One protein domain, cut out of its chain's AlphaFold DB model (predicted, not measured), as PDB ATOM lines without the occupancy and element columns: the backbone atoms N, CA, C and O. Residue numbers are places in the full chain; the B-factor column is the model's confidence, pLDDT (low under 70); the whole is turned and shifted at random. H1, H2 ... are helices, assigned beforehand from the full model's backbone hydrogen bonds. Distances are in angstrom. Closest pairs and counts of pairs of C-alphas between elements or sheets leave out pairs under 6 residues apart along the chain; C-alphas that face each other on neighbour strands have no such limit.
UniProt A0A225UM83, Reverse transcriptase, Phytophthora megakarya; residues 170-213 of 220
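Overview. This is residues 170 to 213 of the 220 residues of the protein "Reverse transcriptase" of Phytophthora megakarya (UniProt A0A225UM83). A short helical hairpin, H2 and H3, has a third short helix, H4, beside it, and the centres of these three helices make a small triangle; the longest helix, H1, makes a corner with H2 and lies at one end of the long axis, away from H3 and H4. The turn between H2 and H3 sticks out, with residues 192 to 197 standing free. The printed part has 44 residues, with four named helices in the order H1, H2, H3, H4 and no named strand; the class is all helix. It is only just compact, close to loose, with a radius of gyration of the C-alphas of 11.0 A, and it is elongated, spanning 30 by 18 by 18 A.

Arrangement. H1, residues 170 to 180, and H2, residues 185 to 192, touch only at the corner by their link, and only just, with 3 pairs of C-alphas within 8 A. Their closest C-alphas are those of Asp 179 and Ala 185, 5.3 A apart. Their lines stand at a steep tilt of 60 degrees, and they run opposite ways. H2 and H3, residues 196 to 201, form a helical hairpin and touch, with the closest C-alphas, those of His 190 and Ser 198, 5.4 A apart. Their tilt is shallow, 11 degrees, opposite ways. H3 and H4, residues 204 to 211, are close but not clearly touching, with the closest C-alphas, those of Leu 199 and Arg 207, 6.4 A apart. They run opposite ways at a shallow tilt of 33 degrees, only just short of steep. H2 and H4 are near each other, with 5 pairs of C-alphas within 10 A. H1 is apart from H3 and from H4. In H1, H2, H3 and H4 every O i to N i+4 pair is within hydrogen-bond range.

Along the chain. H1 begins at C-alpha 170, at (-16.676, -38.730, 20.031), and is 15.2 A long from first to last C-alpha. H2 is 10.7 A long and begins at C-alpha 185, at (-24.913, -50.564, 31.476). H3 runs from Val 196 to Lys 201 over 9.1 A. H4 is 10.7 A long and ends at C-alpha 211, at (-33.057, -41.633, 44.111).

Size, cuts and confidence. The two C-alphas farthest apart in the domain are those of Leu 170 and Val 196, at 31.7 A. The links H1 to H2, H2 to H3 and H3 to H4 are tight, with 4, 3 and 2 residues between the helices, and there is no long link. The printed part has no cut. The mean pLDDT of the printed part is 77.3, and residues 211 to 213 are under 70.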
ATOM      1  N   LEU A 170     -16.933 -38.716  18.596       74.75
ATOM      2  CA  LEU A 170     -16.676 -38.730  20.031       74.75
ATOM      3  C   LEU A 170     -17.922 -39.015  20.886       74.75
ATOM      4  O   LEU A 170     -17.839 -39.805  21.813       74.75
ATOM      5  N   ARG A 171     -19.079 -38.398  20.608       70.12
ATOM      6  CA  ARG A 171     -20.308 -38.669  21.387       70.12
ATOM      7  C   ARG A 171     -20.749 -40.119  21.242       70.12
ATOM      8  O   ARG A 171     -21.166 -40.719  22.226       70.12
ATOM      9  N   GLN A 172     -20.631 -40.657  20.032       75.00
ATOM     10  CA  GLN A 172     -20.941 -42.050  19.756       75.00
ATOM     11  C   GLN A 172     -19.923 -42.984  20.423       75.00
ATOM     12  O   GLN A 172     -20.329 -43.902  21.117       75.00
ATOM     13  N   GLN A 173     -18.624 -42.683  20.339       78.12
ATOM     14  CA  GLN A 173     -17.574 -43.441  21.030       78.12
ATOM     15  C   GLN A 173     -17.718 -43.408  22.554       78.12
ATOM     16  O   GLN A 173     -17.449 -44.402  23.213       78.12
ATOM     17  N   ILE A 174     -18.144 -42.280  23.129       77.50
ATOM     18  CA  ILE A 174     -18.413 -42.163  24.565       77.50
ATOM     19  C   ILE A 174     -19.629 -43.017  24.940       77.50
ATOM     20  O   ILE A 174     -19.562 -43.747  25.922       77.50
ATOM     21  N   ALA A 175     -20.717 -42.958  24.164       74.38
ATOM     22  CA  ALA A 175     -21.899 -43.789  24.396       74.38
ATOM     23  C   ALA A 175     -21.568 -45.290  24.289       74.38
ATOM     24  O   ALA A 175     -21.844 -46.037  25.221       74.38
ATOM     25  N   GLU A 176     -20.873 -45.699  23.226       79.56
ATOM     26  CA  GLU A 176     -20.409 -47.077  23.021       79.56
ATOM     27  C   GLU A 176     -19.444 -47.527  24.132       79.56
ATOM     28  O   GLU A 176     -19.516 -48.664  24.591       79.56
ATOM     29  N   ALA A 177     -18.565 -46.646  24.624       80.25
ATOM     30  CA  ALA A 177     -17.677 -46.959  25.745       80.25
ATOM     31  C   ALA A 177     -18.443 -47.173  27.062       80.25
ATOM     32  O   ALA A 177     -18.046 -48.019  27.863       80.25
ATOM     33  N   TYR A 178     -19.537 -46.437  27.286       80.06
ATOM     34  CA  TYR A 178     -20.393 -46.611  28.461       80.06
ATOM     35  C   TYR A 178     -21.270 -47.869  28.385       80.06
ATOM     36  O   TYR A 178     -21.559 -48.447  29.432       80.06
ATOM     37  N   ASP A 179     -21.626 -48.336  27.184       71.88
ATOM     38  CA  ASP A 179     -22.330 -49.613  26.986       71.88
ATOM     39  C   ASP A 179     -21.446 -50.829  27.326       71.88
ATOM     40  O   ASP A 179     -21.947 -51.880  27.730       71.88
ATOM     41  N   VAL A 180     -20.121 -50.693  27.187       79.56
ATOM     42  CA  VAL A 180     -19.146 -51.751  27.509       79.56
ATOM     43  C   VAL A 180     -18.897 -51.871  29.017       79.56
ATOM     44  O   VAL A 180     -18.538 -52.947  29.501       79.56
ATOM     45  N   ASP A 181     -19.079 -50.793  29.781       81.19
ATOM     46  CA  ASP A 181     -18.829 -50.798  31.221       81.19
ATOM     47  C   ASP A 181     -19.991 -51.459  31.984       81.19
ATOM     48  O   ASP A 181     -21.117 -50.956  32.031       81.19
ATOM     49  N   ALA A 182     -19.695 -52.582  32.645       75.62
ATOM     50  CA  ALA A 182     -20.656 -53.341  33.443       75.62
ATOM     51  C   ALA A 182     -21.318 -52.514  34.561       75.62
ATOM     52  O   ALA A 182     -22.414 -52.858  35.001       75.62
ATOM     53  N   PHE A 183     -20.679 -51.436  35.030       76.44
ATOM     54  CA  PHE A 183     -21.256 -50.543  36.034       76.44
ATOM     55  C   PHE A 183     -22.314 -49.598  35.448       76.44
ATOM     56  O   PHE A 183     -23.349 -49.365  36.076       76.44
ATOM     57  N   TYR A 184     -22.070 -49.051  34.252       80.50
ATOM     58  CA  TYR A 184     -22.943 -48.048  33.636       80.50
ATOM     59  C   TYR A 184     -24.056 -48.655  32.782       80.50
ATOM     60  O   TYR A 184     -25.109 -48.029  32.665       80.50
ATOM     61  N   ALA A 185     -23.895 -49.879  32.275       79.44
ATOM     62  CA  ALA A 185     -24.913 -50.564  31.476       79.44
ATOM     63  C   ALA A 185     -26.290 -50.618  32.172       79.44
ATOM     64  O   ALA A 185     -27.322 -50.320  31.566       79.44
ATOM     65  N   ASP A 186     -26.319 -50.923  33.475       80.88
ATOM     66  CA  ASP A 186     -27.563 -50.946  34.255       80.88
ATOM     67  C   ASP A 186     -28.181 -49.542  34.409       80.88
ATOM     68  O   ASP A 186     -29.406 -49.397  34.405       80.88
ATOM     69  N   ILE A 187     -27.347 -48.501  34.527       82.69
ATOM     70  CA  ILE A 187     -27.777 -47.097  34.642       82.69
ATOM     71  C   ILE A 187     -28.370 -46.612  33.324       82.69
ATOM     72  O   ILE A 187     -29.452 -46.032  33.322       82.69
ATOM     73  N   ILE A 188     -27.714 -46.902  32.204       82.94
ATOM     74  CA  ILE A 188     -28.192 -46.550  30.863       82.94
ATOM     75  C   ILE A 188     -29.531 -47.235  30.583       82.94
ATOM     76  O   ILE A 188     -30.466 -46.577  30.135       82.94
ATOM     77  N   THR A 189     -29.666 -48.515  30.950       82.19
ATOM     78  CA  THR A 189     -30.929 -49.262  30.818       82.19
ATOM     79  C   THR A 189     -32.065 -48.599  31.611       82.19
ATOM     80  O   THR A 189     -33.194 -48.521  31.135       82.19
ATOM     81  N   HIS A 190     -31.779 -48.096  32.817       82.44
ATOM     82  CA  HIS A 190     -32.768 -47.380  33.627       82.44
ATOM     83  C   HIS A 190     -33.121 -45.994  33.063       82.44
ATOM     84  O   HIS A 190     -34.274 -45.583  33.138       82.44
ATOM     85  N   LEU A 191     -32.149 -45.271  32.501       81.06
ATOM     86  CA  LEU A 191     -32.378 -43.955  31.895       81.06
ATOM     87  C   LEU A 191     -33.174 -44.042  30.587       81.06
ATOM     88  O   LEU A 191     -33.943 -43.132  30.291       81.06
ATOM     89  N   GLN A 192     -32.997 -45.120  29.820       80.56
ATOM     90  CA  GLN A 192     -33.789 -45.397  28.620       80.56
ATOM     91  C   GLN A 192     -35.233 -45.774  28.977       80.56
ATOM     92  O   GLN A 192     -36.154 -45.251  28.360       80.56
ATOM     93  N   ASP A 193     -35.424 -46.607  30.009       78.62
ATOM     94  CA  ASP A 193     -36.739 -47.030  30.500       78.62
ATOM     95  C   ASP A 193     -36.844 -46.895  32.035       78.62
ATOM     96  O   ASP A 193     -36.541 -47.848  32.777       78.62
ATOM     97  N   PRO A 194     -37.335 -45.748  32.551       76.69
ATOM     98  CA  PRO A 194     -37.431 -45.491  33.984       76.69
ATOM     99  C   PRO A 194     -38.573 -46.300  34.614       76.69
ATOM    100  O   PRO A 194     -39.685 -45.829  34.847       76.69
ATOM    101  N   SER A 195     -38.288 -47.568  34.899       77.81
ATOM    102  CA  SER A 195     -39.225 -48.534  35.470       77.81
ATOM    103  C   SER A 195     -38.784 -49.026  36.851       77.81
ATOM    104  O   SER A 195     -37.603 -49.133  37.172       77.81
ATOM    105  N   VAL A 196     -39.742 -49.423  37.691       72.25
ATOM    106  CA  VAL A 196     -39.438 -50.000  39.019       72.25
ATOM    107  C   VAL A 196     -38.658 -51.321  38.901       72.25
ATOM    108  O   VAL A 196     -37.918 -51.703  39.809       72.25
ATOM    109  N   HIS A 197     -38.812 -52.030  37.780       75.75
ATOM    110  CA  HIS A 197     -38.099 -53.275  37.506       75.75
ATOM    111  C   HIS A 197     -36.612 -53.035  37.203       75.75
ATOM    112  O   HIS A 197     -35.766 -53.721  37.778       75.75
ATOM    113  N   SER A 198     -36.287 -52.024  36.389       76.88
ATOM    114  CA  SER A 198     -34.897 -51.647  36.091       76.88
ATOM    115  C   SER A 198     -34.151 -51.175  37.346       76.88
ATOM    116  O   SER A 198     -33.058 -51.666  37.614       76.88
ATOM    117  N   LEU A 199     -34.787 -50.381  38.219       73.88
ATOM    118  CA  LEU A 199     -34.210 -49.976  39.515       73.88
ATOM    119  C   LEU A 199     -33.852 -51.158  40.426       73.88
ATOM    120  O   LEU A 199     -32.880 -51.100  41.185       73.88
ATOM    121  N   LYS A 200     -34.644 -52.237  40.397       79.31
ATOM    122  CA  LYS A 200     -34.404 -53.430  41.226       79.31
ATOM    123  C   LYS A 200     -33.201 -54.246  40.760       79.31
ATOM    124  O   LYS A 200     -32.584 -54.896  41.602       79.31
ATOM    125  N   LYS A 201     -32.872 -54.190  39.469       80.50
ATOM    126  CA  LYS A 201     -31.724 -54.882  38.869       80.50
ATOM    127  C   LYS A 201     -30.385 -54.283  39.323       80.50
ATOM    128  O   LYS A 201     -29.410 -55.009  39.465       80.50
ATOM    129  N   MET A 202     -30.380 -52.989  39.639       79.69
ATOM    130  CA  MET A 202     -29.198 -52.239  40.066       79.69
ATOM    131  C   MET A 202     -28.759 -52.581  41.494       79.69
ATOM    132  O   MET A 202     -29.577 -52.930  42.356       79.69
ATOM    133  N   THR A 203     -27.470 -52.390  41.780       82.69
ATOM    134  CA  THR A 203     -26.945 -52.507  43.147       82.69
ATOM    135  C   THR A 203     -27.548 -51.439  44.074       82.69
ATOM    136  O   THR A 203     -27.910 -50.341  43.646       82.69
ATOM    137  N   ARG A 204     -27.672 -51.763  45.371       78.00
ATOM    138  CA  ARG A 204     -28.221 -50.851  46.396       78.00
ATOM    139  C   ARG A 204     -27.557 -49.461  46.414       78.00
ATOM    140  O   ARG A 204     -28.306 -48.496  46.321       78.00
ATOM    141  N   PRO A 205     -26.213 -49.328  46.460       78.62
ATOM    142  CA  PRO A 205     -25.588 -48.006  46.510       78.62
ATOM    143  C   PRO A 205     -25.895 -47.163  45.266       78.62
ATOM    144  O   PRO A 205     -26.163 -45.974  45.390       78.62
ATOM    145  N   THR A 206     -25.933 -47.772  44.077       76.75
ATOM    146  CA  THR A 206     -26.281 -47.071  42.833       76.75
ATOM    147  C   THR A 206     -27.734 -46.597  42.834       76.75
ATOM    148  O   THR A 206     -28.021 -45.477  42.423       76.75
ATOM    149  N   ARG A 207     -28.659 -47.419  43.341       80.56
ATOM    150  CA  ARG A 207     -30.081 -47.063  43.451       80.56
ATOM    151  C   ARG A 207     -30.303 -45.872  44.379       80.56
ATOM    152  O   ARG A 207     -31.043 -44.958  44.021       80.56
ATOM    153  N   ASP A 208     -29.652 -45.877  45.538       77.94
ATOM    154  CA  ASP A 208     -29.753 -44.792  46.518       77.94
ATOM    155  C   ASP A 208     -29.194 -43.480  45.940       77.94
ATOM    156  O   ASP A 208     -29.742 -42.403  46.170       77.94
ATOM    157  N   HIS A 209     -28.151 -43.585  45.109       75.31
ATOM    158  CA  HIS A 209     -27.531 -42.457  44.421       75.31
ATOM    159  C   HIS A 209     -28.367 -41.896  43.255       75.31
ATOM    160  O   HIS A 209     -28.194 -40.739  42.893       75.31
ATOM    161  N   ILE A 210     -29.258 -42.686  42.653       74.38
ATOM    162  CA  ILE A 210     -30.199 -42.217  41.619       74.38
ATOM    163  C   ILE A 210     -31.420 -41.568  42.273       74.38
ATOM    164  O   ILE A 210     -31.879 -40.518  41.830       74.38
ATOM    165  N   ALA A 211     -31.917 -42.156  43.365       68.38
ATOM    166  CA  ALA A 211     -33.057 -41.633  44.111       68.38
ATOM    167  C   ALA A 211     -32.788 -40.248  44.730       68.38
ATOM    168  O   ALA A 211     -33.727 -39.483  44.932       68.38
ATOM    169  N   SER A 212     -31.524 -39.905  45.001       69.25
ATOM    170  CA  SER A 212     -31.140 -38.587  45.516       69.25
ATOM    171  C   SER A 212     -31.252 -37.459  44.484       69.25
ATOM    172  O   SER A 212     -31.376 -36.300  44.875       69.25
ATOM    173  N   TYR A 213     -31.242 -37.778  43.186       62.06
ATOM    174  CA  TYR A 213     -31.352 -36.813  42.091       62.06
ATOM    175  C   TYR A 213     -32.737 -36.816  41.444       62.06
ATOM    176  O   TYR A 213     -32.826 -36.616  40.237       62.06
TER     177      TYR A 213